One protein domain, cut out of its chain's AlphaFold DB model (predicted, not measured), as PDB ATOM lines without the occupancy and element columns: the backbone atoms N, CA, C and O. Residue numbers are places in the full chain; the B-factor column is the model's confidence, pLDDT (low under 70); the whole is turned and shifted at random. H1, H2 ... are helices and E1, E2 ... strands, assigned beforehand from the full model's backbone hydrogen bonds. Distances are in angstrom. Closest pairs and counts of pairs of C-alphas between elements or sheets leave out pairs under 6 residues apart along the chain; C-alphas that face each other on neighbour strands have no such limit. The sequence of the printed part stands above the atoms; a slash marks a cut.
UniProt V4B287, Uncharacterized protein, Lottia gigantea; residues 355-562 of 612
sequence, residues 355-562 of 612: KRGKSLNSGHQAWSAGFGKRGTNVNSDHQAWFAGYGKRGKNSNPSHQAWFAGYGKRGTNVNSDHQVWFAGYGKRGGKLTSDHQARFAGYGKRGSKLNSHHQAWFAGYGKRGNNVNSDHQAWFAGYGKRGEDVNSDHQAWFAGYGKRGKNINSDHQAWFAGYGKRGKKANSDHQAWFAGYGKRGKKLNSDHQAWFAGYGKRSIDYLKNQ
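AT A GLANCE: This is residues 355 to 562 of the 612 residues of an uncharacterized protein of Lottia gigantea (UniProt V4B287). The chain is wound in stacked turns into a narrow solenoid, a rod in which parallel strands run side by side from turn to turn; E1 to E7 each fold back at a sharp bend round one end of a turn. In the later turns this strand is broken in two, as E8 and E9, E10 and E11, E12 and E13, and E14 and E15, and after the last turn H1 lengthens the rod at one end. The printed part has 208 residues, with E1 to E15 first along the chain and H1 last; the strands form one branched, parallel sheet, and the class is mostly strand. The whole is compact, with a radius of gyration of the C-alphas of 18.7 A, and spans 67 by 25 by 17 A.

HOW THE PARTS SIT: In the branched, twisted sheet, E7, residues 467 to 477, has three neighbours. On one side of it is E6, residues 449 to 459, parallel at 3 degrees, with N 450 and O 467 2.9 A apart. On the other side are E8, residues 485 to 487, beside residues 467 to 469, with N 468 and O 485 at 2.9 A, and E9, residues 490 to 495, beside residues 471 to 477, with N 474 and O 491 at 2.9 A. Toward the first printed residue, E5, residues 431 to 441, is parallel to E6, with N 432 and O 449 at 2.9 A, and E4, residues 414 to 423, is parallel to E5, with N 418 and O 435 at 2.9 A. E3, residues 396 to 405, is parallel to E4, with N 400 and O 417 at 3.0 A; E2, residues 378 to 387, is parallel to E3, with N 382 and O 399 at 2.9 A; E1, residues 360 to 369, is parallel to E2, with N 364 and O 381 at 2.9 A. Beyond E8 come E10, residues 503 to 505, E12, residues 521 to 523, and E14, residues 539 to 541, each parallel to the one before, with N 505 and O 486 at 2.8 A, N 523 and O 504 at 2.8 A, and N 541 and O 522 at 3.0 A. Beyond E9 come E11, residues 508 to 513, E13, residues 526 to 531, and E15, residues 544 to 549, each parallel to the one before, with N 492 and O 509, N 510 and O 527, and N 528 and O 545 each at 2.9 A. The edge strands are E1, E14 and E15. Short parallel pairings also join residues 372 to 373 with 390 to 391, and 390 to 391 with 408 to 409, among others. H1, residues 553 to 562, is not on the sheet and is apart from E1 to E14; every O i to N i+4 pair in it is within hydrogen-bond range.

IN THESE COORDINATES: E1 begins at C-alpha 360, (230.624, 144.458, 196.809), and bends by 149 degrees at residue 366. E7 begins at C-alpha 467, (210.046, 143.535, 217.747), measures 17.8 A and bends by 149 degrees at residue 474. E8 runs on into E9 across a break of 2 residues, at 93 degrees. H1 measures 14.4 A and ends at C-alpha 562, (185.907, 158.231, 242.809).

THE WHOLE: The two C-alphas farthest apart, those of Gly 357 and Gln 562, are 67.0 A apart. The printed part has no cut and no long link; E15 joins H1 by a tight link of 3 residues. The mean pLDDT of the printed part is 77.4, and 31 residues are under 70, among them residues 532 to 540 and 548 to 562.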
ATOM      1  N   LYS A 355     221.949 147.244 188.307       79.94
ATOM      2  CA  LYS A 355     221.913 145.946 188.999       79.94
ATOM      3  C   LYS A 355     223.326 145.589 189.459       79.94
ATOM      4  O   LYS A 355     224.173 145.249 188.639       79.94
ATOM      5  N   ARG A 356     223.579 145.632 190.763       78.12
ATOM      6  CA  ARG A 356     224.870 145.230 191.337       78.12
ATOM      7  C   ARG A 356     224.840 143.765 191.781       78.12
ATOM      8  O   ARG A 356     223.813 143.313 192.287       78.12
ATOM      9  N   GLY A 357     225.942 143.052 191.567       73.44
ATOM     10  CA  GLY A 357     226.122 141.631 191.862       73.44
ATOM     11  C   GLY A 357     226.227 141.307 193.350       73.44
ATOM     12  O   GLY A 357     225.925 142.138 194.210       73.44
ATOM     13  N   LYS A 358     226.601 140.058 193.639       72.81
ATOM     14  CA  LYS A 358     226.803 139.541 194.998       72.81
ATOM     15  C   LYS A 358     228.187 139.974 195.500       72.81
ATOM     16  O   LYS A 358     229.147 139.833 194.756       72.81
ATOM     17  N   SER A 359     228.272 140.433 196.747       73.81
ATOM     18  CA  SER A 359     229.502 140.844 197.440       73.81
ATOM     19  C   SER A 359     230.226 142.034 196.806       73.81
ATOM     20  O   SER A 359     230.992 141.881 195.863       73.81
ATOM     21  N   LEU A 360     229.976 143.243 197.309       71.12
ATOM     22  CA  LEU A 360     230.624 144.458 196.809       71.12
ATOM     23  C   LEU A 360     230.965 145.396 197.956       71.12
ATOM     24  O   LEU A 360     230.126 145.600 198.834       71.12
ATOM     25  N   ASN A 361     232.143 146.012 197.881       79.75
ATOM     26  CA  ASN A 361     232.505 147.165 198.691       79.75
ATOM     27  C   ASN A 361     232.791 148.354 197.761       79.75
ATOM     28  O   ASN A 361     233.558 148.225 196.810       79.75
ATOM     29  N   SER A 362     232.124 149.490 197.958       78.75
ATOM     30  CA  SER A 362     232.290 150.635 197.054       78.75
ATOM     31  C   SER A 362     232.151 151.970 197.768       78.75
ATOM     32  O   SER A 362     231.106 152.210 198.378       78.75
ATOM     33  N   GLY A 363     233.138 152.843 197.579       82.19
ATOM     34  CA  GLY A 363     233.110 154.249 197.967       82.19
ATOM     35  C   GLY A 363     232.650 155.126 196.803       82.19
ATOM     36  O   GLY A 363     233.101 154.955 195.668       82.19
ATOM     37  N   HIS A 364     231.741 156.067 197.043       81.12
ATOM     38  CA  HIS A 364     231.340 157.047 196.030       81.12
ATOM     39  C   HIS A 364     231.294 158.454 196.620       81.12
ATOM     40  O   HIS A 364     230.572 158.689 197.586       81.12
ATOM     41  N   GLN A 365     231.975 159.392 195.974       83.25
ATOM     42  CA  GLN A 365     231.749 160.823 196.126       83.25
ATOM     43  C   GLN A 365     230.963 161.285 194.903       83.25
ATOM     44  O   GLN A 365     231.482 161.271 193.783       83.25
ATOM     45  N   ALA A 366     229.680 161.600 195.082       84.12
ATOM     46  CA  ALA A 366     228.835 161.932 193.945       84.12
ATOM     47  C   ALA A 366     227.715 162.909 194.238       84.12
ATOM     48  O   ALA A 366     227.214 162.974 195.342       84.12
ATOM     49  N   TRP A 367     227.206 163.613 193.233       82.69
ATOM     50  CA  TRP A 367     225.975 164.382 193.436       82.69
ATOM     51  C   TRP A 367     224.781 163.451 193.725       82.69
ATOM     52  O   TRP A 367     223.945 163.722 194.589       82.69
ATOM     53  N   SER A 368     224.744 162.290 193.067       83.62
ATOM     54  CA  SER A 368     223.750 161.235 193.283       83.62
ATOM     55  C   SER A 368     224.394 159.847 193.267       83.62
ATOM     56  O   SER A 368     224.945 159.436 192.249       83.62
ATOM     57  N   ALA A 369     224.282 159.082 194.355       83.94
ATOM     58  CA  ALA A 369     224.897 157.765 194.506       83.94
ATOM     59  C   ALA A 369     223.889 156.642 194.792       83.94
ATOM     60  O   ALA A 369     222.936 156.781 195.560       83.94
ATOM     61  N   GLY A 370     224.160 155.452 194.259       80.12
ATOM     62  CA  GLY A 370     223.607 154.214 194.794       80.12
ATOM     63  C   GLY A 370     222.191 153.858 194.347       80.12
ATOM     64  O   GLY A 370     221.480 153.219 195.132       80.12
ATOM     65  N   PHE A 371     221.809 154.240 193.129       82.25
ATOM     66  CA  PHE A 371     220.500 153.974 192.535       82.25
ATOM     67  C   PHE A 371     220.385 152.542 191.973       82.25
ATOM     68  O   PHE A 371     221.252 152.072 191.242       82.25
ATOM     69  N   GLY A 372     219.290 151.832 192.260       83.31
ATOM     70  CA  GLY A 372     218.938 150.572 191.581       83.31
ATOM     71  C   GLY A 372     218.818 149.340 192.483       83.31
ATOM     72  O   GLY A 372     218.478 149.437 193.663       83.31
ATOM     73  N   LYS A 373     219.004 148.145 191.904       81.62
ATOM     74  CA  LYS A 373     218.891 146.862 192.621       81.62
ATOM     75  C   LYS A 373     220.287 146.402 193.043       81.62
ATOM     76  O   LYS A 373     221.109 146.089 192.188       81.62
ATOM     77  N   ARG A 374     220.555 146.325 194.343       81.00
ATOM     78  CA  ARG A 374     221.812 145.780 194.876       81.00
ATOM     79  C   ARG A 374     221.644 144.307 195.226       81.00
ATOM     80  O   ARG A 374     220.585 143.921 195.727       81.00
ATOM     81  N   GLY A 375     222.673 143.513 194.955       78.94
ATOM     82  CA  GLY A 375     222.750 142.113 195.346       78.94
ATOM     83  C   GLY A 375     222.940 141.933 196.851       78.94
ATOM     84  O   GLY A 375     222.656 142.826 197.652       78.94
ATOM     85  N   THR A 376     223.363 140.735 197.233       81.44
ATOM     86  CA  THR A 376     223.585 140.327 198.624       81.44
ATOM     87  C   THR A 376     224.983 140.715 199.108       81.44
ATOM     88  O   THR A 376     225.900 140.730 198.291       81.44
ATOM     89  N   ASN A 377     225.157 140.963 200.409       82.44
ATOM     90  CA  ASN A 377     226.440 141.299 201.054       82.44
ATOM     91  C   ASN A 377     227.096 142.567 200.477       82.44
ATOM     92  O   ASN A 377     228.182 142.518 199.914       82.44
ATOM     93  N   VAL A 378     226.422 143.715 200.562       76.94
ATOM     94  CA  VAL A 378     226.953 144.973 200.005       76.94
ATOM     95  C   VAL A 378     227.356 145.935 201.119       76.94
ATOM     96  O   VAL A 378     226.490 146.378 201.879       76.94
ATOM     97  N   ASN A 379     228.639 146.286 201.160       83.69
ATOM     98  CA  ASN A 379     229.178 147.415 201.913       83.69
ATOM     99  C   ASN A 379     229.315 148.618 200.961       83.69
ATOM    100  O   ASN A 379     229.611 148.465 199.770       83.69
ATOM    101  N   SER A 380     228.926 149.810 201.395       81.56
ATOM    102  CA  SER A 380     228.890 150.964 200.496       81.56
ATOM    103  C   SER A 380     228.908 152.265 201.263       81.56
ATOM    104  O   SER A 380     227.897 152.597 201.885       81.56
ATOM    105  N   ASP A 381     229.964 153.036 201.056       85.19
ATOM    106  CA  ASP A 381     230.121 154.354 201.648       85.19
ATOM    107  C   ASP A 381     229.865 155.412 200.583       85.19
ATOM    108  O   ASP A 381     230.440 155.382 199.488       85.19
ATOM    109  N   HIS A 382     228.912 156.305 200.835       83.88
ATOM    110  CA  HIS A 382     228.577 157.364 199.888       83.88
ATOM    111  C   HIS A 382     228.600 158.730 200.566       83.88
ATOM    112  O   HIS A 382     227.864 158.971 201.520       83.88
ATOM    113  N   GLN A 383     229.376 159.643 199.995       85.62
ATOM    114  CA  GLN A 383     229.256 161.076 200.226       85.62
ATOM    115  C   GLN A 383     228.509 161.658 199.031       85.62
ATOM    116  O   GLN A 383     229.069 161.762 197.937       85.62
ATOM    117  N   ALA A 384     227.212 161.933 199.193       85.31
ATOM    118  CA  ALA A 384     226.407 162.381 198.065       85.31
ATOM    119  C   ALA A 384     225.238 163.278 198.415       85.31
ATOM    120  O   ALA A 384     224.684 163.165 199.488       85.31
ATOM    121  N   TRP A 385     224.758 164.120 197.500       81.44
ATOM    122  CA  TRP A 385     223.555 164.905 197.808       81.44
ATOM    123  C   TRP A 385     222.317 164.005 197.947       81.44
ATOM    124  O   TRP A 385     221.542 164.138 198.897       81.44
ATOM    125  N   PHE A 386     222.208 163.004 197.069       82.88
ATOM    126  CA  PHE A 386     221.210 161.937 197.138       82.88
ATOM    127  C   PHE A 386     221.884 160.569 197.183       82.88
ATOM    128  O   PHE A 386     222.597 160.198 196.254       82.88
ATOM    129  N   ALA A 387     221.615 159.775 198.217       83.44
ATOM    130  CA  ALA A 387     222.233 158.472 198.392       83.44
ATOM    131  C   ALA A 387     221.219 157.332 198.554       83.44
ATOM    132  O   ALA A 387     220.262 157.363 199.329       83.44
ATOM    133  N   GLY A 388     221.473 156.226 197.868       78.44
ATOM    134  CA  GLY A 388     220.955 154.938 198.291       78.44
ATOM    135  C   GLY A 388     219.516 154.608 197.920       78.44
ATOM    136  O   GLY A 388     218.893 153.855 198.672       78.44
ATOM    137  N   TYR A 389     219.039 155.109 196.785       81.25
ATOM    138  CA  TYR A 389     217.718 154.820 196.228       81.25
ATOM    139  C   TYR A 389     217.624 153.410 195.611       81.25
ATOM    140  O   TYR A 389     218.447 153.014 194.792       81.25
ATOM    141  N   GLY A 390     216.582 152.645 195.939       82.12
ATOM    142  CA  GLY A 390     216.224 151.411 195.226       82.12
ATOM    143  C   GLY A 390     216.071 150.170 196.107       82.12
ATOM    144  O   GLY A 390     215.734 150.258 197.289       82.12
ATOM    145  N   LYS A 391     216.236 148.980 195.514       82.38
ATOM    146  CA  LYS A 391     216.060 147.696 196.217       82.38
ATOM    147  C   LYS A 391     217.418 147.184 196.686       82.38
ATOM    148  O   LYS A 391     218.258 146.873 195.849       82.38
ATOM    149  N   ARG A 392     217.634 147.047 197.992       81.69
ATOM    150  CA  ARG A 392     218.857 146.428 198.538       81.69
ATOM    151  C   ARG A 392     218.629 144.938 198.788       81.69
ATOM    152  O   ARG A 392     217.525 144.549 199.177       81.69
ATOM    153  N   GLY A 393     219.642 144.118 198.526       79.31
ATOM    154  CA  GLY A 393     219.608 142.684 198.794       79.31
ATOM    155  C   GLY A 393     219.758 142.357 200.281       79.31
ATOM    156  O   GLY A 393     219.673 143.232 201.141       79.31
ATOM    157  N   LYS A 394     219.919 141.065 200.568       81.12
ATOM    158  CA  LYS A 394     220.133 140.508 201.912       81.12
ATOM    159  C   LYS A 394     221.544 140.855 202.398       81.12
ATOM    160  O   LYS A 394     222.468 140.737 201.598       81.12
ATOM    161  N   ASN A 395     221.686 141.252 203.665       82.25
ATOM    162  CA  ASN A 395     222.941 141.688 204.290       82.25
ATOM    163  C   ASN A 395     223.553 142.909 203.580       82.25
ATOM    164  O   ASN A 395     224.286 142.782 202.602       82.25
ATOM    165  N   SER A 396     223.253 144.116 204.044       79.69
ATOM    166  CA  SER A 396     223.939 145.316 203.548       79.69
ATOM    167  C   SER A 396     224.371 146.193 204.705       79.69
ATOM    168  O   SER A 396     223.542 146.421 205.584       79.69
ATOM    169  N   ASN A 397     225.591 146.726 204.650       85.62
ATOM    170  CA  ASN A 397     226.093 147.681 205.631       85.62
ATOM    171  C   ASN A 397     226.536 148.991 204.973       85.62
ATOM    172  O   ASN A 397     227.711 149.128 204.687       85.62
ATOM    173  N   PRO A 398     225.632 149.899 204.585       81.75
ATOM    174  CA  PRO A 398     226.065 151.107 203.907       81.75
ATOM    175  C   PRO A 398     226.062 152.338 204.820       81.75
ATOM    176  O   PRO A 398     225.041 152.611 205.462       81.75
ATOM    177  N   SER A 399     227.148 153.107 204.767       85.88
ATOM    178  CA  SER A 399     227.286 154.416 205.401       85.88
ATOM    179  C   SER A 399     226.989 155.537 204.400       85.88
ATOM    180  O   SER A 399     227.430 155.493 203.248       85.88
ATOM    181  N   HIS A 400     226.197 156.540 204.790       83.44
ATOM    182  CA  HIS A 400     225.934 157.700 203.922       83.44
ATOM    183  C   HIS A 400     226.097 159.017 204.669       83.44
ATOM    184  O   HIS A 400     225.420 159.256 205.670       83.44
ATOM    185  N   GLN A 401     226.882 159.915 204.086       85.81
ATOM    186  CA  GLN A 401     226.856 161.344 204.381       85.81
ATOM    187  C   GLN A 401     226.180 162.039 203.205       85.81
ATOM    188  O   GLN A 401     226.733 162.135 202.107       85.81
ATOM    189  N   ALA A 402     224.925 162.428 203.396       84.88
ATOM    190  CA  ALA A 402     224.089 162.878 202.295       84.88
ATOM    191  C   ALA A 402     222.988 163.841 202.700       84.88
ATOM    192  O   ALA A 402     222.587 163.900 203.848       84.88
ATOM    193  N   TRP A 403     222.418 164.587 201.762       81.69
ATOM    194  CA  TRP A 403     221.261 165.416 202.113       81.69
ATOM    195  C   TRP A 403     219.997 164.558 202.215       81.69
ATOM    196  O   TRP A 403     219.237 164.654 203.179       81.69
ATOM    197  N   PHE A 404     219.849 163.604 201.299       81.81
ATOM    198  CA  PHE A 404     218.808 162.583 201.326       81.81
ATOM    199  C   PHE A 404     219.434 161.199 201.251       81.81
ATOM    200  O   PHE A 404     220.186 160.923 200.318       81.81
ATOM    201  N   ALA A 405     219.071 160.290 202.157       82.56
ATOM    202  CA  ALA A 405     219.519 158.912 202.052       82.56
ATOM    203  C   ALA A 405     218.450 157.853 202.280       82.56
ATOM    204  O   ALA A 405     217.536 157.977 203.096       82.56
ATOM    205  N   GLY A 406     218.652 156.718 201.613       75.19
ATOM    206  CA  GLY A 406     218.109 155.452 202.072       75.19
ATOM    207  C   GLY A 406     216.694 155.130 201.616       75.19
ATOM    208  O   GLY A 406     216.024 154.374 202.322       75.19
ATOM    209  N   TYR A 407     216.280 155.671 200.473       79.56
ATOM    210  CA  TYR A 407     214.970 155.457 199.869       79.56
ATOM    211  C   TYR A 407     214.825 154.062 199.236       79.56
ATOM    212  O   TYR A 407     215.683 153.617 198.475       79.56
ATOM    213  N   GLY A 408     213.707 153.378 199.485       81.88
ATOM    214  CA  GLY A 408     213.300 152.175 198.745       81.88
ATOM    215  C   GLY A 408     213.123 150.909 199.590       81.88
ATOM    216  O   GLY A 408     212.848 150.965 200.790       81.88
ATOM    217  N   LYS A 409     213.198 149.737 198.943       82.12
ATOM    218  CA  LYS A 409     212.957 148.435 199.591       82.12
ATOM    219  C   LYS A 409     214.276 147.839 200.075       82.12
ATOM    220  O   LYS A 409     215.088 147.408 199.262       82.12
ATOM    221  N   ARG A 410     214.490 147.766 201.385       81.00
ATOM    222  CA  ARG A 410     215.696 147.142 201.954       81.00
ATOM    223  C   ARG A 410     215.470 145.653 202.209       81.00
ATOM    224  O   ARG A 410     214.357 145.250 202.552       81.00
ATOM    225  N   GLY A 411     216.512 144.852 202.005       79.75
ATOM    226  CA  GLY A 411     216.485 143.416 202.252       79.75
ATOM    227  C   GLY A 411     216.475 143.068 203.739       79.75
ATOM    228  O   GLY A 411     216.206 143.903 204.602       79.75
ATOM    229  N   THR A 412     216.719 141.797 204.026       78.12
ATOM    230  CA  THR A 412     216.829 141.240 205.379       78.12
ATOM    231  C   THR A 412     218.254 141.413 205.899       78.12
ATOM    232  O   THR A 412     219.179 141.100 205.151       78.12
ATOM    233  N   ASN A 413     218.412 141.850 207.155       82.75
ATOM    234  CA  ASN A 413     219.685 142.147 207.825       82.75
ATOM    235  C   ASN A 413     220.387 143.344 207.190       82.75
ATOM    236  O   ASN A 413     221.134 143.223 206.225       82.75
ATOM    237  N   VAL A 414     220.110 144.530 207.701       77.50
ATOM    238  CA  VAL A 414     220.790 145.739 207.250       77.50
ATOM    239  C   VAL A 414     221.326 146.443 208.475       77.50
ATOM    240  O   VAL A 414     220.534 146.738 209.361       77.50
ATOM    241  N   ASN A 415     222.630 146.690 208.503       85.38
ATOM    242  CA  ASN A 415     223.212 147.691 209.384       85.38
ATOM    243  C   ASN A 415     223.358 148.980 208.566       85.38
ATOM    244  O   ASN A 415     223.549 148.885 207.353       85.38
ATOM    245  N   SER A 416     223.112 150.170 209.095       82.38
ATOM    246  CA  SER A 416     223.336 151.377 208.294       82.38
ATOM    247  C   SER A 416     223.449 152.629 209.129       82.38
ATOM    248  O   SER A 416     222.474 153.005 209.785       82.38
ATOM    249  N   ASP A 417     224.505 153.376 208.853       85.44
ATOM    250  CA  ASP A 417     224.785 154.631 209.527       85.44
ATOM    251  C   ASP A 417     224.572 155.783 208.553       85.44
ATOM    252  O   ASP A 417     224.950 155.726 207.378       85.44
ATOM    253  N   HIS A 418     223.839 156.802 208.990       83.25
ATOM    254  CA  HIS A 418     223.558 157.943 208.132       83.25
ATOM    255  C   HIS A 418     223.642 159.252 208.904       83.25
ATOM    256  O   HIS A 418     222.901 159.453 209.867       83.25
ATOM    257  N   GLN A 419     224.442 160.175 208.380       85.94
ATOM    258  CA  GLN A 419     224.434 161.583 208.763       85.94
ATOM    259  C   GLN A 419     223.802 162.362 207.617       85.94
ATOM    260  O   GLN A 419     224.457 162.649 206.611       85.94
ATOM    261  N   VAL A 420     222.493 162.605 207.710       81.81
ATOM    262  CA  VAL A 420     221.735 163.171 206.590       81.81
ATOM    263  C   VAL A 420     220.684 164.180 206.987       81.81
ATOM    264  O   VAL A 420     220.295 164.262 208.129       81.81
ATOM    265  N   TRP A 421     220.142 164.939 206.045       81.94
ATOM    266  CA  TRP A 421     218.990 165.793 206.347       81.94
ATOM    267  C   TRP A 421     217.691 164.978 206.405       81.94
ATOM    268  O   TRP A 421     216.898 165.128 207.335       81.94
ATOM    269  N   PHE A 422     217.525 164.038 205.470       81.12
ATOM    270  CA  PHE A 422     216.407 163.097 205.419       81.12
ATOM    271  C   PHE A 422     216.891 161.648 205.328       81.12
ATOM    272  O   PHE A 422     217.438 161.224 204.306       81.12
ATOM    273  N   ALA A 423     216.626 160.851 206.362       81.00
ATOM    274  CA  ALA A 423     216.972 159.441 206.418       81.00
ATOM    275  C   ALA A 423     215.757 158.527 206.228       81.00
ATOM    276  O   ALA A 423     214.797 158.533 206.999       81.00
ATOM    277  N   GLY A 424     215.893 157.577 205.306       70.00
ATOM    278  CA  GLY A 424     215.400 156.234 205.551       70.00
ATOM    279  C   GLY A 424     213.946 155.953 205.194       70.00
ATOM    280  O   GLY A 424     213.307 155.193 205.924       70.00
ATOM    281  N   TYR A 425     213.477 156.502 204.078       75.19
ATOM    282  CA  TYR A 425     212.146 156.276 203.522       75.19
ATOM    283  C   TYR A 425     211.993 154.889 202.868       75.19
ATOM    284  O   TYR A 425     212.789 154.493 202.017       75.19
ATOM    285  N   GLY A 426     210.931 154.151 203.196       78.75
ATOM    286  CA  GLY A 426     210.494 152.986 202.412       78.75
ATOM    287  C   GLY A 426     210.209 151.716 203.216       78.75
ATOM    288  O   GLY A 426     209.925 151.758 204.413       78.75
ATOM    289  N   LYS A 427     210.220 150.563 202.531       80.12
ATOM    290  CA  LYS A 427     209.904 149.253 203.125       80.12
ATOM    291  C   LYS A 427     211.193 148.540 203.528       80.12
ATOM    292  O   LYS A 427     211.961 148.136 202.657       80.12
ATOM    293  N   ARG A 428     211.434 148.346 204.823       79.81
ATOM    294  CA  ARG A 428     212.614 147.632 205.334       79.81
ATOM    295  C   ARG A 428     212.276 146.174 205.677       79.81
ATOM    296  O   ARG A 428     211.154 145.888 206.089       79.81
ATOM    297  N   GLY A 429     213.219 145.261 205.438       76.94
ATOM    298  CA  GLY A 429     213.082 143.828 205.712       76.94
ATOM    299  C   GLY A 429     213.357 143.442 207.171       76.94
ATOM    300  O   GLY A 429     213.348 144.299 208.046       76.94
ATOM    301  N   GLY A 430     213.573 142.139 207.389       76.44
ATOM    302  CA  GLY A 430     213.538 141.407 208.670       76.44
ATOM    303  C   GLY A 430     214.299 142.020 209.847       76.44
ATOM    304  O   GLY A 430     213.659 142.650 210.677       76.44
ATOM    305  N   LYS A 431     215.619 141.792 209.951       83.12
ATOM    306  CA  LYS A 431     216.465 142.382 211.002       83.12
ATOM    307  C   LYS A 431     217.112 143.675 210.513       83.12
ATOM    308  O   LYS A 431     217.593 143.717 209.376       83.12
ATOM    309  N   LEU A 432     217.131 144.709 211.341       78.19
ATOM    310  CA  LEU A 432     217.744 145.984 211.001       78.19
ATOM    311  C   LEU A 432     218.393 146.616 212.229       78.19
ATOM    312  O   LEU A 432     217.728 146.714 213.253       78.19
ATOM    313  N   THR A 433     219.622 147.085 212.068       84.06
ATOM    314  CA  THR A 433     220.297 148.013 212.978       84.06
ATOM    315  C   THR A 433     220.515 149.299 212.192       84.06
ATOM    316  O   THR A 433     220.847 149.243 211.004       84.06
ATOM    317  N   SER A 434     220.201 150.459 212.757       81.38
ATOM    318  CA  SER A 434     220.454 151.703 212.035       81.38
ATOM    319  C   SER A 434     220.607 152.888 212.951       81.38
ATOM    320  O   SER A 434     219.639 153.218 213.647       81.38
ATOM    321  N   ASP A 435     221.722 153.582 212.779       85.00
ATOM    322  CA  ASP A 435     222.024 154.798 213.506       85.00
ATOM    323  C   ASP A 435     221.938 155.989 212.561       85.00
ATOM    324  O   ASP A 435     222.396 155.992 211.412       85.00
ATOM    325  N   HIS A 436     221.191 156.990 212.999       82.38
ATOM    326  CA  HIS A 436     220.765 158.070 212.133       82.38
ATOM    327  C   HIS A 436     220.843 159.398 212.876       82.38
ATOM    328  O   HIS A 436     220.040 159.660 213.768       82.38
ATOM    329  N   GLN A 437     221.731 160.272 212.417       84.94
ATOM    330  CA  GLN A 437     221.716 161.688 212.765       84.94
ATOM    331  C   GLN A 437     221.071 162.431 211.600       84.94
ATOM    332  O   GLN A 437     221.682 162.579 210.538       84.94
ATOM    333  N   ALA A 438     219.797 162.808 211.743       83.50
ATOM    334  CA  ALA A 438     219.095 163.464 210.652       83.50
ATOM    335  C   ALA A 438     217.953 164.373 211.047       83.50
ATOM    336  O   ALA A 438     217.151 163.984 211.871       83.50
ATOM    337  N   ARG A 439     217.753 165.514 210.369       82.56
ATOM    338  CA  ARG A 439     216.578 166.367 210.652       82.56
ATOM    339  C   ARG A 439     215.264 165.590 210.554       82.56
ATOM    340  O   ARG A 439     214.398 165.767 211.398       82.56
ATOM    341  N   PHE A 440     215.139 164.679 209.596       80.94
ATOM    342  CA  PHE A 440     213.982 163.798 209.469       80.94
ATOM    343  C   PHE A 440     214.441 162.355 209.331       80.94
ATOM    344  O   PHE A 440     215.074 161.997 208.338       80.94
ATOM    345  N   ALA A 441     214.085 161.496 210.278       80.88
ATOM    346  CA  ALA A 441     214.495 160.107 210.265       80.88
ATOM    347  C   ALA A 441     213.311 159.143 210.256       80.88
ATOM    348  O   ALA A 441     212.396 159.199 211.076       80.88
ATOM    349  N   GLY A 442     213.395 158.140 209.382       72.25
ATOM    350  CA  GLY A 442     212.801 156.852 209.677       72.25
ATOM    351  C   GLY A 442     211.381 156.602 209.187       72.25
ATOM    352  O   GLY A 442     210.659 155.869 209.868       72.25
ATOM    353  N   TYR A 443     211.022 157.147 208.028       77.56
ATOM    354  CA  TYR A 443     209.697 157.030 207.422       77.56
ATOM    355  C   TYR A 443     209.451 155.669 206.739       77.56
ATOM    356  O   TYR A 443     210.258 155.196 205.938       77.56
ATOM    357  N   GLY A 444     208.297 155.044 206.986       81.12
ATOM    358  CA  GLY A 444     207.785 153.926 206.178       81.12
ATOM    359  C   GLY A 444     207.478 152.636 206.946       81.12
ATOM    360  O   GLY A 444     207.207 152.647 208.146       81.12
ATOM    361  N   LYS A 445     207.451 151.502 206.229       81.19
ATOM    362  CA  LYS A 445     207.124 150.182 206.798       81.19
ATOM    363  C   LYS A 445     208.408 149.445 207.168       81.19
ATOM    364  O   LYS A 445     209.142 149.031 206.275       81.19
ATOM    365  N   ARG A 446     208.682 149.247 208.453       81.06
ATOM    366  CA  ARG A 446     209.868 148.518 208.932       81.06
ATOM    367  C   ARG A 446     209.538 147.043 209.195       81.06
ATOM    368  O   ARG A 446     208.376 146.704 209.418       81.06
ATOM    369  N   GLY A 447     210.543 146.177 209.083       78.50
ATOM    370  CA  GLY A 447     210.384 144.735 209.267       78.50
ATOM    371  C   GLY A 447     210.346 144.315 210.730       78.50
ATOM    372  O   GLY A 447     210.119 145.140 211.610       78.50
ATOM    373  N   SER A 448     210.490 143.011 210.956       80.69
ATOM    374  CA  SER A 448     210.095 142.324 212.187       80.69
ATOM    375  C   SER A 448     211.026 142.503 213.379       80.69
ATOM    376  O   SER A 448     210.533 142.383 214.488       80.69
ATOM    377  N   LYS A 449     212.322 142.761 213.186       84.19
ATOM    378  CA  LYS A 449     213.292 142.998 214.265       84.19
ATOM    379  C   LYS A 449     214.079 144.264 213.950       84.19
ATOM    380  O   LYS A 449     214.778 144.323 212.941       84.19
ATOM    381  N   LEU A 450     213.946 145.285 214.776       79.88
ATOM    382  CA  LEU A 450     214.565 146.584 214.554       79.88
ATOM    383  C   LEU A 450     215.287 147.014 215.821       79.88
ATOM    384  O   LEU A 450     214.649 147.058 216.862       79.88
ATOM    385  N   ASN A 451     216.558 147.374 215.694       85.88
ATOM    386  CA  ASN A 451     217.251 148.245 216.626       85.88
ATOM    387  C   ASN A 451     217.565 149.561 215.899       85.88
ATOM    388  O   ASN A 451     218.002 149.534 214.744       85.88
ATOM    389  N   SER A 452     217.268 150.712 216.490       82.50
ATOM    390  CA  SER A 452     217.580 151.983 215.833       82.50
ATOM    391  C   SER A 452     217.763 153.124 216.811       82.50
ATOM    392  O   SER A 452     216.799 153.437 217.515       82.50
ATOM    393  N   HIS A 453     218.902 153.805 216.722       85.81
ATOM    394  CA  HIS A 453     219.161 155.044 217.439       85.81
ATOM    395  C   HIS A 453     219.032 156.235 216.482       85.81
ATOM    396  O   HIS A 453     219.552 156.247 215.361       85.81
ATOM    397  N   HIS A 454     218.255 157.232 216.888       82.81
ATOM    398  CA  HIS A 454     217.942 158.383 216.055       82.81
ATOM    399  C   HIS A 454     218.134 159.689 216.827       82.81
ATOM    400  O   HIS A 454     217.458 159.929 217.821       82.81
ATOM    401  N   GLN A 455     218.972 160.581 216.306       85.31
ATOM    402  CA  GLN A 455     219.024 161.981 216.725       85.31
ATOM    403  C   GLN A 455     218.444 162.822 215.595       85.31
ATOM    404  O   GLN A 455     219.026 162.896 214.507       85.31
ATOM    405  N   ALA A 456     217.248 163.374 215.798       84.69
ATOM    406  CA  ALA A 456     216.501 163.981 214.708       84.69
ATOM    407  C   ALA A 456     215.626 165.154 215.110       84.69
ATOM    408  O   ALA A 456     215.269 165.300 216.260       84.69
ATOM    409  N   TRP A 457     215.198 165.977 214.156       82.19
ATOM    410  CA  TRP A 457     214.127 166.928 214.453       82.19
ATOM    411  C   TRP A 457     212.769 166.203 214.480       82.19
ATOM    412  O   TRP A 457     211.969 166.379 215.395       82.19
ATOM    413  N   PHE A 458     212.568 165.290 213.526       80.31
ATOM    414  CA  PHE A 458     211.410 164.407 213.412       80.31
ATOM    415  C   PHE A 458     211.864 162.954 213.279       80.31
ATOM    416  O   PHE A 458     212.558 162.605 212.323       80.31
ATOM    417  N   ALA A 459     211.433 162.078 214.182       80.56
ATOM    418  CA  ALA A 459     211.825 160.678 214.200       80.56
ATOM    419  C   ALA A 459     210.634 159.716 214.129       80.56
ATOM    420  O   ALA A 459     209.658 159.798 214.877       80.56
ATOM    421  N   GLY A 460     210.766 158.696 213.283       71.12
ATOM    422  CA  GLY A 460     210.105 157.422 213.513       71.12
ATOM    423  C   GLY A 460     208.681 157.271 212.987       71.12
ATOM    424  O   GLY A 460     207.922 156.527 213.610       71.12
ATOM    425  N   TYR A 461     208.356 157.904 211.860       77.38
ATOM    426  CA  TYR A 461     207.045 157.832 211.209       77.38
ATOM    427  C   TYR A 461     206.790 156.496 210.479       77.38
ATOM    428  O   TYR A 461     207.581 156.059 209.645       77.38
ATOM    429  N   GLY A 462     205.638 155.861 210.711       81.06
ATOM    430  CA  GLY A 462     205.121 154.767 209.875       81.06
ATOM    431  C   GLY A 462     204.787 153.470 210.617       81.06
ATOM    432  O   GLY A 462     204.527 153.461 211.819       81.06
ATOM    433  N   LYS A 463     204.718 152.352 209.879       81.44
ATOM    434  CA  LYS A 463     204.369 151.036 210.441       81.44
ATOM    435  C   LYS A 463     205.639 150.283 210.819       81.44
ATOM    436  O   LYS A 463     206.380 149.867 209.931       81.44
ATOM    437  N   ARG A 464     205.885 150.064 212.105       81.62
ATOM    438  CA  ARG A 464     207.007 149.238 212.573       81.62
ATOM    439  C   ARG A 464     206.563 147.779 212.724       81.62
ATOM    440  O   ARG A 464     205.376 147.526 212.938       81.62
ATOM    441  N   GLY A 465     207.480 146.838 212.509       80.62
ATOM    442  CA  GLY A 465     207.195 145.415 212.681       80.62
ATOM    443  C   GLY A 465     207.248 144.996 214.142       80.62
ATOM    444  O   GLY A 465     207.196 145.851 215.022       80.62
ATOM    445  N   ASN A 466     207.278 143.684 214.364       82.56
ATOM    446  CA  ASN A 466     206.869 143.076 215.625       82.56
ATOM    447  C   ASN A 466     207.774 143.415 216.803       82.56
ATOM    448  O   ASN A 466     207.225 143.822 217.807       82.56
ATOM    449  N   ASN A 467     209.096 143.338 216.658       84.56
ATOM    450  CA  ASN A 467     210.046 143.535 217.747       84.56
ATOM    451  C   ASN A 467     210.891 144.767 217.438       84.56
ATOM    452  O   ASN A 467     211.685 144.774 216.491       84.56
ATOM    453  N   VAL A 468     210.693 145.830 218.202       79.69
ATOM    454  CA  VAL A 468     211.367 147.111 217.987       79.69
ATOM    455  C   VAL A 468     212.048 147.515 219.275       79.69
ATOM    456  O   VAL A 468     211.348 147.732 220.249       79.69
ATOM    457  N   ASN A 469     213.367 147.660 219.242       85.69
ATOM    458  CA  ASN A 469     214.110 148.485 220.176       85.69
ATOM    459  C   ASN A 469     214.449 149.806 219.482       85.69
ATOM    460  O   ASN A 469     214.870 149.797 218.316       85.69
ATOM    461  N   SER A 470     214.179 150.947 220.105       82.62
ATOM    462  CA  SER A 470     214.519 152.206 219.455       82.62
ATOM    463  C   SER A 470     214.626 153.381 220.398       82.62
ATOM    464  O   SER A 470     213.616 153.722 221.018       82.62
ATOM    465  N   ASP A 471     215.738 154.095 220.287       85.81
ATOM    466  CA  ASP A 471     215.995 155.278 221.095       85.81
ATOM    467  C   ASP A 471     215.996 156.504 220.198       85.81
ATOM    468  O   ASP A 471     216.622 156.516 219.131       85.81
ATOM    469  N   HIS A 472     215.234 157.525 220.582       83.12
ATOM    470  CA  HIS A 472     215.148 158.751 219.799       83.12
ATOM    471  C   HIS A 472     215.345 159.969 220.684       83.12
ATOM    472  O   HIS A 472     214.590 160.189 221.626       83.12
ATOM    473  N   GLN A 473     216.276 160.825 220.292       85.38
ATOM    474  CA  GLN A 473     216.335 162.205 220.754       85.38
ATOM    475  C   GLN A 473     215.796 163.073 219.624       85.38
ATOM    476  O   GLN A 473     216.466 163.250 218.600       85.38
ATOM    477  N   ALA A 474     214.548 163.528 219.746       85.12
ATOM    478  CA  ALA A 474     213.936 164.306 218.680       85.12
ATOM    479  C   ALA A 474     212.831 165.245 219.110       85.12
ATOM    480  O   ALA A 474     211.995 164.865 219.900       85.12
ATOM    481  N   TRP A 475     212.710 166.422 218.500       82.31
ATOM    482  CA  TRP A 475     211.599 167.331 218.823       82.31
ATOM    483  C   TRP A 475     210.229 166.686 218.601       82.31
ATOM    484  O   TRP A 475     209.331 166.871 219.410       82.31
ATOM    485  N   PHE A 476     210.072 165.886 217.547       80.00
ATOM    486  CA  PHE A 476     208.877 165.084 217.306       80.00
ATOM    487  C   PHE A 476     209.258 163.619 217.143       80.00
ATOM    488  O   PHE A 476     209.977 163.264 216.210       80.00
ATOM    489  N   ALA A 477     208.731 162.740 217.989       80.06
ATOM    490  CA  ALA A 477     209.066 161.326 217.958       80.06
ATOM    491  C   ALA A 477     207.839 160.417 217.812       80.06
ATOM    492  O   ALA A 477     206.786 160.641 218.396       80.06
ATOM    493  N   GLY A 478     207.988 159.310 217.082       67.56
ATOM    494  CA  GLY A 478     207.202 158.102 217.328       67.56
ATOM    495  C   GLY A 478     205.812 158.008 216.696       67.56
ATOM    496  O   GLY A 478     204.959 157.326 217.267       67.56
ATOM    497  N   TYR A 479     205.583 158.615 215.535       74.31
ATOM    498  CA  TYR A 479     204.292 158.572 214.845       74.31
ATOM    499  C   TYR A 479     204.046 157.244 214.095       74.31
ATOM    500  O   TYR A 479     204.870 156.796 213.301       74.31
ATOM    501  N   GLY A 480     202.880 156.618 214.269       79.81
ATOM    502  CA  GLY A 480     202.402 155.501 213.442       79.81
ATOM    503  C   GLY A 480     202.045 154.216 214.197       79.81
ATOM    504  O   GLY A 480     201.833 154.209 215.408       79.81
ATOM    505  N   LYS A 481     201.895 153.108 213.456       79.94
ATOM    506  CA  LYS A 481     201.515 151.804 214.025       79.94
ATOM    507  C   LYS A 481     202.767 151.031 214.424       79.94
ATOM    508  O   LYS A 481     203.542 150.652 213.548       79.94
ATOM    509  N   ARG A 482     202.956 150.756 215.709       80.25
ATOM    510  CA  ARG A 482     204.058 149.908 216.184       80.25
ATOM    511  C   ARG A 482     203.611 148.444 216.266       80.25
ATOM    512  O   ARG A 482     202.410 148.182 216.378       80.25
ATOM    513  N   GLY A 483     204.555 147.518 216.109       79.69
ATOM    514  CA  GLY A 483     204.277 146.087 216.210       79.69
ATOM    515  C   GLY A 483     204.122 145.627 217.650       79.69
ATOM    516  O   GLY A 483     203.911 146.451 218.533       79.69
ATOM    517  N   GLU A 484     204.127 144.310 217.833       82.88
ATOM    518  CA  GLU A 484     203.654 143.638 219.040       82.88
ATOM    519  C   GLU A 484     204.509 143.878 220.278       82.88
ATOM    520  O   GLU A 484     203.908 144.195 221.295       82.88
ATOM    521  N   ASP A 485     205.833 143.804 220.165       84.12
ATOM    522  CA  ASP A 485     206.809 143.960 221.241       84.12
ATOM    523  C   ASP A 485     207.692 145.184 220.969       84.12
ATOM    524  O   ASP A 485     208.486 145.232 220.025       84.12
ATOM    525  N   VAL A 486     207.535 146.227 221.773       78.94
ATOM    526  CA  VAL A 486     208.249 147.491 221.575       78.94
ATOM    527  C   VAL A 486     208.963 147.854 222.859       78.94
ATOM    528  O   VAL A 486     208.281 148.092 223.846       78.94
ATOM    529  N   ASN A 487     210.289 147.950 222.812       84.69
ATOM    530  CA  ASN A 487     211.074 148.713 223.770       84.69
ATOM    531  C   ASN A 487     211.466 150.044 223.127       84.69
ATOM    532  O   ASN A 487     211.862 150.063 221.956       84.69
ATOM    533  N   SER A 488     211.266 151.173 223.798       81.25
ATOM    534  CA  SER A 488     211.634 152.435 223.166       81.25
ATOM    535  C   SER A 488     211.743 153.605 224.113       81.25
ATOM    536  O   SER A 488     210.716 153.996 224.683       81.25
ATOM    537  N   ASP A 489     212.891 154.263 224.054       84.19
ATOM    538  CA  ASP A 489     213.191 155.411 224.891       84.19
ATOM    539  C   ASP A 489     213.187 156.675 224.036       84.19
ATOM    540  O   ASP A 489     213.742 156.721 222.931       84.19
ATOM    541  N   HIS A 490     212.460 157.702 224.468       81.31
ATOM    542  CA  HIS A 490     212.406 158.953 223.720       81.31
ATOM    543  C   HIS A 490     212.582 160.160 224.623       81.31
ATOM    544  O   HIS A 490     211.846 160.353 225.585       81.31
ATOM    545  N   GLN A 491     213.483 161.041 224.212       84.19
ATOM    546  CA  GLN A 491     213.561 162.405 224.714       84.19
ATOM    547  C   GLN A 491     213.075 163.321 223.599       84.19
ATOM    548  O   GLN A 491     213.711 163.422 222.544       84.19
ATOM    549  N   ALA A 492     211.896 163.916 223.778       84.06
ATOM    550  CA  ALA A 492     211.243 164.636 222.697       84.06
ATOM    551  C   ALA A 492     210.388 165.806 223.142       84.06
ATOM    552  O   ALA A 492     209.721 165.723 224.149       84.06
ATOM    553  N   TRP A 493     210.274 166.871 222.352       81.62
ATOM    554  CA  TRP A 493     209.283 167.906 222.673       81.62
ATOM    555  C   TRP A 493     207.853 167.349 222.551       81.62
ATOM    556  O   TRP A 493     207.002 167.594 223.398       81.62
ATOM    557  N   PHE A 494     207.604 166.521 221.538       78.06
ATOM    558  CA  PHE A 494     206.340 165.838 221.284       78.06
ATOM    559  C   PHE A 494     206.585 164.342 221.055       78.06
ATOM    560  O   PHE A 494     207.154 163.939 220.036       78.06
ATOM    561  N   ALA A 495     206.116 163.491 221.967       76.75
ATOM    562  CA  ALA A 495     206.343 162.050 221.925       76.75
ATOM    563  C   ALA A 495     205.074 161.244 221.618       76.75
ATOM    564  O   ALA A 495     204.281 160.938 222.493       76.75
ATOM    565  N   GLY A 496     204.951 160.732 220.399       63.59
ATOM    566  CA  GLY A 496     204.233 159.491 220.120       63.59
ATOM    567  C   GLY A 496     202.742 159.629 219.830       63.59
ATOM    568  O   GLY A 496     201.915 159.575 220.732       63.59
ATOM    569  N   TYR A 497     202.396 159.607 218.544       64.75
ATOM    570  CA  TYR A 497     201.019 159.430 218.085       64.75
ATOM    571  C   TYR A 497     200.846 158.080 217.388       64.75
ATOM    572  O   TYR A 497     201.605 157.748 216.480       64.75
ATOM    573  N   GLY A 498     199.825 157.301 217.749       74.69
ATOM    574  CA  GLY A 498     199.417 156.133 216.956       74.69
ATOM    575  C   GLY A 498     199.064 154.869 217.739       74.69
ATOM    576  O   GLY A 498     198.909 154.864 218.956       74.69
ATOM    577  N   LYS A 499     198.861 153.769 217.004       77.38
ATOM    578  CA  LYS A 499     198.488 152.465 217.579       77.38
ATOM    579  C   LYS A 499     199.756 151.711 217.971       77.38
ATOM    580  O   LYS A 499     200.524 151.321 217.092       77.38
ATOM    581  N   ARG A 500     199.967 151.482 219.261       78.00
ATOM    582  CA  ARG A 500     201.075 150.661 219.763       78.00
ATOM    583  C   ARG A 500     200.605 149.206 219.935       78.00
ATOM    584  O   ARG A 500     199.409 148.979 220.131       78.00
ATOM    585  N   GLY A 501     201.499 148.231 219.760       77.31
ATOM    586  CA  GLY A 501     201.138 146.812 219.837       77.31
ATOM    587  C   GLY A 501     201.029 146.287 221.261       77.31
ATOM    588  O   GLY A 501     200.829 147.062 222.186       77.31
ATOM    589  N   LYS A 502     201.037 144.959 221.399       80.94
ATOM    590  CA  LYS A 502     200.517 144.221 222.556       80.94
ATOM    591  C   LYS A 502     201.335 144.404 223.833       80.94
ATOM    592  O   LYS A 502     200.681 144.583 224.855       80.94
ATOM    593  N   ASN A 503     202.660 144.351 223.747       81.75
ATOM    594  CA  ASN A 503     203.620 144.464 224.838       81.75
ATOM    595  C   ASN A 503     204.525 145.668 224.567       81.75
ATOM    596  O   ASN A 503     205.205 145.744 223.543       81.75
ATOM    597  N   ILE A 504     204.496 146.647 225.456       75.25
ATOM    598  CA  ILE A 504     205.275 147.874 225.303       75.25
ATOM    599  C   ILE A 504     206.052 148.076 226.592       75.25
ATOM    600  O   ILE A 504     205.433 148.054 227.648       75.25
ATOM    601  N   ASN A 505     207.355 148.286 226.484       82.38
ATOM    602  CA  ASN A 505     208.148 148.980 227.482       82.38
ATOM    603  C   ASN A 505     208.581 150.306 226.857       82.38
ATOM    604  O   ASN A 505     209.032 150.316 225.707       82.38
ATOM    605  N   SER A 506     208.314 151.439 227.491       78.44
ATOM    606  CA  SER A 506     208.706 152.690 226.857       78.44
ATOM    607  C   SER A 506     208.833 153.841 227.820       78.44
ATOM    608  O   SER A 506     207.809 154.244 228.380       78.44
ATOM    609  N   ASP A 507     210.006 154.457 227.811       81.56
ATOM    610  CA  ASP A 507     210.301 155.594 228.662       81.56
ATOM    611  C   ASP A 507     210.309 156.859 227.812       81.56
ATOM    612  O   ASP A 507     210.896 156.919 226.725       81.56
ATOM    613  N   HIS A 508     209.541 157.869 228.220       79.19
ATOM    614  CA  HIS A 508     209.488 159.128 227.480       79.19
ATOM    615  C   HIS A 508     209.610 160.310 228.416       79.19
ATOM    616  O   HIS A 508     208.770 160.506 229.291       79.19
ATOM    617  N   GLN A 509     210.581 161.160 228.121       82.31
ATOM    618  CA  GLN A 509     210.651 162.511 228.653       82.31
ATOM    619  C   GLN A 509     210.211 163.454 227.543       82.31
ATOM    620  O   GLN A 509     210.886 163.564 226.512       82.31
ATOM    621  N   ALA A 510     209.041 164.076 227.702       82.69
ATOM    622  CA  ALA A 510     208.527 164.947 226.661       82.69
ATOM    623  C   ALA A 510     207.676 166.110 227.124       82.69
ATOM    624  O   ALA A 510     206.846 165.947 227.993       82.69
ATOM    625  N   TRP A 511     207.755 167.264 226.463       79.94
ATOM    626  CA  TRP A 511     206.837 168.364 226.788       79.94
ATOM    627  C   TRP A 511     205.376 167.941 226.561       79.94
ATOM    628  O   TRP A 511     204.508 168.176 227.398       79.94
ATOM    629  N   PHE A 512     205.114 167.227 225.468       75.50
ATOM    630  CA  PHE A 512     203.813 166.652 225.146       75.50
ATOM    631  C   PHE A 512     203.951 165.149 224.882       75.50
ATOM    632  O   PHE A 512     204.423 164.733 223.821       75.50
ATOM    633  N   ALA A 513     203.497 164.309 225.810       72.56
ATOM    634  CA  ALA A 513     203.377 162.870 225.579       72.56
ATOM    635  C   ALA A 513     202.055 162.576 224.856       72.56
ATOM    636  O   ALA A 513     200.997 163.049 225.239       72.56
ATOM    637  N   GLY A 514     202.109 161.829 223.763       64.44
ATOM    638  CA  GLY A 514     201.100 161.862 222.713       64.44
ATOM    639  C   GLY A 514     199.913 160.912 222.869       64.44
ATOM    640  O   GLY A 514     199.687 160.267 223.894       64.44
ATOM    641  N   TYR A 515     199.139 160.859 221.784       60.94
ATOM    642  CA  TYR A 515     197.787 160.319 221.700       60.94
ATOM    643  C   TYR A 515     197.761 158.964 220.983       60.94
ATOM    644  O   TYR A 515     198.403 158.773 219.945       60.94
ATOM    645  N   GLY A 516     196.977 157.996 221.463       71.56
ATOM    646  CA  GLY A 516     196.874 156.725 220.739       71.56
ATOM    647  C   GLY A 516     196.249 155.550 221.472       71.56
ATOM    648  O   GLY A 516     195.958 155.600 222.664       71.56
ATOM    649  N   LYS A 517     196.041 154.449 220.739       72.94
ATOM    650  CA  LYS A 517     195.647 153.171 221.350       72.94
ATOM    651  C   LYS A 517     196.911 152.445 221.806       72.94
ATOM    652  O   LYS A 517     197.745 152.110 220.962       72.94
ATOM    653  N   ARG A 518     197.043 152.199 223.107       72.56
ATOM    654  CA  ARG A 518     198.100 151.351 223.681       72.56
ATOM    655  C   ARG A 518     197.601 149.904 223.748       72.56
ATOM    656  O   ARG A 518     196.400 149.687 223.923       72.56
ATOM    657  N   GLY A 519     198.484 148.930 223.539       71.56
ATOM    658  CA  GLY A 519     198.090 147.521 223.563       71.56
ATOM    659  C   GLY A 519     197.876 146.966 224.962       71.56
ATOM    660  O   GLY A 519     197.749 147.710 225.927       71.56
ATOM    661  N   LYS A 520     197.739 145.638 225.031       75.50
ATOM    662  CA  LYS A 520     197.161 144.910 226.168       75.50
ATOM    663  C   LYS A 520     198.022 144.945 227.435       75.50
ATOM    664  O   LYS A 520     197.425 144.976 228.508       75.50
ATOM    665  N   LYS A 521     199.349 144.905 227.291       75.06
ATOM    666  CA  LYS A 521     200.361 144.988 228.346       75.06
ATOM    667  C   LYS A 521     201.279 146.166 228.025       75.06
ATOM    668  O   LYS A 521     201.911 146.180 226.970       75.06
ATOM    669  N   ALA A 522     201.331 147.170 228.885       70.06
ATOM    670  CA  ALA A 522     202.298 148.249 228.727       70.06
ATOM    671  C   ALA A 522     202.927 148.573 230.079       70.06
ATOM    672  O   ALA A 522     202.191 148.818 231.032       70.06
ATOM    673  N   ASN A 523     204.256 148.546 230.118       78.12
ATOM    674  CA  ASN A 523     205.063 149.244 231.098       78.12
ATOM    675  C   ASN A 523     205.502 150.564 230.459       78.12
ATOM    676  O   ASN A 523     205.943 150.564 229.303       78.12
ATOM    677  N   SER A 524     205.267 151.699 231.101       72.50
ATOM    678  CA  SER A 524     205.688 152.960 230.497       72.50
ATOM    679  C   SER A 524     205.861 154.058 231.514       72.50
ATOM    680  O   SER A 524     204.853 154.477 232.095       72.50
ATOM    681  N   ASP A 525     207.067 154.604 231.559       78.00
ATOM    682  CA  ASP A 525     207.387 155.726 232.418       78.00
ATOM    683  C   ASP A 525     207.419 156.999 231.582       78.00
ATOM    684  O   ASP A 525     207.979 157.086 230.483       78.00
ATOM    685  N   HIS A 526     206.671 157.986 232.040       74.56
ATOM    686  CA  HIS A 526     206.408 159.186 231.276       74.56
ATOM    687  C   HIS A 526     206.513 160.399 232.174       74.56
ATOM    688  O   HIS A 526     205.648 160.629 233.019       74.56
ATOM    689  N   GLN A 527     207.509 161.224 231.893       77.50
ATOM    690  CA  GLN A 527     207.597 162.569 232.435       77.50
ATOM    691  C   GLN A 527     207.195 163.532 231.330       77.50
ATOM    692  O   GLN A 527     207.887 163.640 230.311       77.50
ATOM    693  N   ALA A 528     206.041 164.178 231.486       79.94
ATOM    694  CA  ALA A 528     205.584 165.125 230.488       79.94
ATOM    695  C   ALA A 528     204.832 166.320 231.031       79.94
ATOM    696  O   ALA A 528     203.991 166.182 231.895       79.94
ATOM    697  N   TRP A 529     205.038 167.497 230.456       77.81
ATOM    698  CA  TRP A 529     204.277 168.675 230.876       77.81
ATOM    699  C   TRP A 529     202.780 168.504 230.582       77.81
ATOM    700  O   TRP A 529     201.933 168.789 231.425       77.81
ATOM    701  N   PHE A 530     202.465 167.953 229.407       72.50
ATOM    702  CA  PHE A 530     201.115 167.599 228.986       72.50
ATOM    703  C   PHE A 530     201.053 166.126 228.568       72.50
ATOM    704  O   PHE A 530     201.744 165.694 227.638       72.50
ATOM    705  N   ALA A 531     200.180 165.350 229.206       70.75
ATOM    706  CA  ALA A 531     199.906 163.969 228.823       70.75
ATOM    707  C   ALA A 531     198.636 163.873 227.959       70.75
ATOM    708  O   ALA A 531     197.544 164.266 228.361       70.75
ATOM    709  N   GLY A 532     198.788 163.324 226.757       65.06
ATOM    710  CA  GLY A 532     197.753 163.190 225.739       65.06
ATOM    711  C   GLY A 532     196.776 162.033 225.963       65.06
ATOM    712  O   GLY A 532     196.962 161.135 226.789       65.06
ATOM    713  N   TYR A 533     195.709 162.048 225.164       60.41
ATOM    714  CA  TYR A 533     194.535 161.195 225.312       60.41
ATOM    715  C   TYR A 533     194.684 159.882 224.527       60.41
ATOM    716  O   TYR A 533     195.129 159.852 223.376       60.41
ATOM    717  N   GLY A 534     194.260 158.756 225.105       67.88
ATOM    718  CA  GLY A 534     194.362 157.467 224.422       67.88
ATOM    719  C   GLY A 534     193.596 156.326 225.080       67.88
ATOM    720  O   GLY A 534     193.463 156.271 226.301       67.88
ATOM    721  N   LYS A 535     193.110 155.370 224.274       69.44
ATOM    722  CA  LYS A 535     192.563 154.113 224.812       69.44
ATOM    723  C   LYS A 535     193.727 153.255 225.304       69.44
ATOM    724  O   LYS A 535     194.587 152.862 224.513       69.44
ATOM    725  N   ARG A 536     193.739 152.967 226.601       67.69
ATOM    726  CA  ARG A 536     194.758 152.152 227.271       67.69
ATOM    727  C   ARG A 536     194.290 150.693 227.397       67.69
ATOM    728  O   ARG A 536     193.102 150.444 227.618       67.69
ATOM    729  N   GLY A 537     195.199 149.734 227.204       67.81
ATOM    730  CA  GLY A 537     194.892 148.301 227.298       67.81
ATOM    731  C   GLY A 537     194.773 147.789 228.733       67.81
ATOM    732  O   GLY A 537     194.891 148.549 229.686       67.81
ATOM    733  N   LYS A 538     194.419 146.507 228.886       67.62
ATOM    734  CA  LYS A 538     193.888 145.932 230.135       67.62
ATOM    735  C   LYS A 538     194.890 145.888 231.301       67.62
ATOM    736  O   LYS A 538     194.467 146.175 232.410       67.62
ATOM    737  N   LYS A 539     196.168 145.571 231.060       69.00
ATOM    738  CA  LYS A 539     197.211 145.467 232.096       69.00
ATOM    739  C   LYS A 539     198.256 146.554 231.865       69.00
ATOM    740  O   LYS A 539     198.881 146.580 230.805       69.00
ATOM    741  N   LEU A 540     198.396 147.469 232.812       63.28
ATOM    742  CA  LEU A 540     199.259 148.631 232.664       63.28
ATOM    743  C   LEU A 540     199.979 148.886 233.977       63.28
ATOM    744  O   LEU A 540     199.317 149.004 235.002       63.28
ATOM    745  N   ASN A 541     201.301 148.952 233.904       72.12
ATOM    746  CA  ASN A 541     202.128 149.546 234.936       72.12
ATOM    747  C   ASN A 541     202.669 150.834 234.317       72.12
ATOM    748  O   ASN A 541     203.252 150.796 233.234       72.12
ATOM    749  N   SER A 542     202.310 151.990 234.850       64.25
ATOM    750  CA  SER A 542     202.743 153.236 234.227       64.25
ATOM    751  C   SER A 542     202.853 154.336 235.239       64.25
ATOM    752  O   SER A 542     201.818 154.776 235.755       64.25
ATOM    753  N   ASP A 543     204.062 154.849 235.369       73.44
ATOM    754  CA  ASP A 543     204.322 156.028 236.158       73.44
ATOM    755  C   ASP A 543     204.247 157.236 235.231       73.44
ATOM    756  O   ASP A 543     205.030 157.434 234.300       73.44
ATOM    757  N   HIS A 544     203.189 158.017 235.423       68.44
ATOM    758  CA  HIS A 544     202.950 159.233 234.666       68.44
ATOM    759  C   HIS A 544     203.077 160.424 235.596       68.44
ATOM    760  O   HIS A 544     202.159 160.720 236.357       68.44
ATOM    761  N   GLN A 545     204.181 161.145 235.471       72.75
ATOM    762  CA  GLN A 545     204.315 162.466 236.058       72.75
ATOM    763  C   GLN A 545     203.969 163.473 234.972       72.75
ATOM    764  O   GLN A 545     204.731 163.660 234.017       72.75
ATOM    765  N   ALA A 546     202.783 164.070 235.079       77.00
ATOM    766  CA  ALA A 546     202.410 165.153 234.197       77.00
ATOM    767  C   ALA A 546     201.765 166.318 234.915       77.00
ATOM    768  O   ALA A 546     200.946 166.117 235.805       77.00
ATOM    769  N   TRP A 547     202.124 167.528 234.486       72.69
ATOM    770  CA  TRP A 547     201.568 168.733 235.090       72.69
ATOM    771  C   TRP A 547     200.113 168.940 234.667       72.69
ATOM    772  O   TRP A 547     199.271 169.322 235.473       72.69
ATOM    773  N   PHE A 548     199.794 168.567 233.425       69.00
ATOM    774  CA  PHE A 548     198.433 168.524 232.908       69.00
ATOM    775  C   PHE A 548     198.137 167.154 232.290       69.00
ATOM    776  O   PHE A 548     198.712 166.765 231.266       69.00
ATOM    777  N   ALA A 549     197.212 166.410 232.896       67.06
ATOM    778  CA  ALA A 549     196.742 165.131 232.378       67.06
ATOM    779  C   ALA A 549     195.462 165.310 231.547       67.06
ATOM    780  O   ALA A 549     194.468 165.853 232.021       67.06
ATOM    781  N   GLY A 550     195.459 164.819 230.307       61.56
ATOM    782  CA  GLY A 550     194.253 164.777 229.484       61.56
ATOM    783  C   GLY A 550     193.226 163.743 229.970       61.56
ATOM    784  O   GLY A 550     193.584 162.617 230.325       61.56
ATOM    785  N   TYR A 551     191.935 164.092 229.919       52.84
ATOM    786  CA  TYR A 551     190.803 163.223 230.271       52.84
ATOM    787  C   TYR A 551     190.587 162.044 229.296       52.84
ATOM    788  O   TYR A 551     189.722 162.061 228.417       52.84
ATOM    789  N   GLY A 552     191.382 160.980 229.406       58.47
ATOM    790  CA  GLY A 552     191.157 159.741 228.654       58.47
ATOM    791  C   GLY A 552     189.923 158.959 229.135       58.47
ATOM    792  O   GLY A 552     189.505 159.067 230.278       58.47
ATOM    793  N   LYS A 553     189.379 158.060 228.298       52.81
ATOM    794  CA  LYS A 553     188.176 157.259 228.634       52.81
ATOM    795  C   LYS A 553     188.253 156.536 229.998       52.81
ATOM    796  O   LYS A 553     187.230 156.383 230.639       52.81
ATOM    797  N   ARG A 554     189.454 156.167 230.472       53.06
ATOM    798  CA  ARG A 554     189.653 155.612 231.825       53.06
ATOM    799  C   ARG A 554     189.855 156.632 232.939       53.06
ATOM    800  O   ARG A 554     189.587 156.278 234.073       53.06
ATOM    801  N   SER A 555     190.328 157.851 232.666       51.78
ATOM    802  CA  SER A 555     190.295 158.887 233.706       51.78
ATOM    803  C   SER A 555     188.845 159.255 234.005       51.78
ATOM    804  O   SER A 555     188.522 159.511 235.151       51.78
ATOM    805  N   ILE A 556     187.958 159.182 233.006       54.72
ATOM    806  CA  ILE A 556     186.512 159.290 233.210       54.72
ATOM    807  C   ILE A 556     186.004 158.132 234.078       54.72
ATOM    808  O   ILE A 556     185.281 158.391 235.024       54.72
ATOM    809  N   ASP A 557     186.404 156.883 233.815       56.97
ATOM    810  CA  ASP A 557     185.985 155.739 234.646       56.97
ATOM    811  C   ASP A 557     186.555 155.814 236.079       56.97
ATOM    812  O   ASP A 557     185.846 155.534 237.039       56.97
ATOM    813  N   TYR A 558     187.806 156.257 236.248       55.09
ATOM    814  CA  TYR A 558     188.424 156.474 237.561       55.09
ATOM    815  C   TYR A 558     187.748 157.614 238.329       55.09
ATOM    816  O   TYR A 558     187.422 157.450 239.496       55.09
ATOM    817  N   LEU A 559     187.466 158.744 237.670       56.03
ATOM    818  CA  LEU A 559     186.726 159.862 238.264       56.03
ATOM    819  C   LEU A 559     185.270 159.490 238.561       56.03
ATOM    820  O   LEU A 559     184.729 159.924 239.572       56.03
ATOM    821  N   LYS A 560     184.636 158.656 237.729       55.22
ATOM    822  CA  LYS A 560     183.310 158.092 238.011       55.22
ATOM    823  C   LYS A 560     183.347 157.187 239.235       55.22
ATOM    824  O   LYS A 560     182.492 157.337 240.093       55.22
ATOM    825  N   ASN A 561     184.347 156.316 239.357       56.91
ATOM    826  CA  ASN A 561     184.499 155.455 240.530       56.91
ATOM    827  C   ASN A 561     184.820 156.260 241.795       56.91
ATOM    828  O   ASN A 561     184.245 155.980 242.837       56.91
ATOM    829  N   GLN A 562     185.655 157.298 241.706       62.31
ATOM    830  CA  GLN A 562     185.907 158.231 242.809       62.31
ATOM    831  C   GLN A 562     184.633 158.980 243.219       62.31
ATOM    832  O   GLN A 562     184.353 159.100 244.403       62.31
TER     833      GLN A 562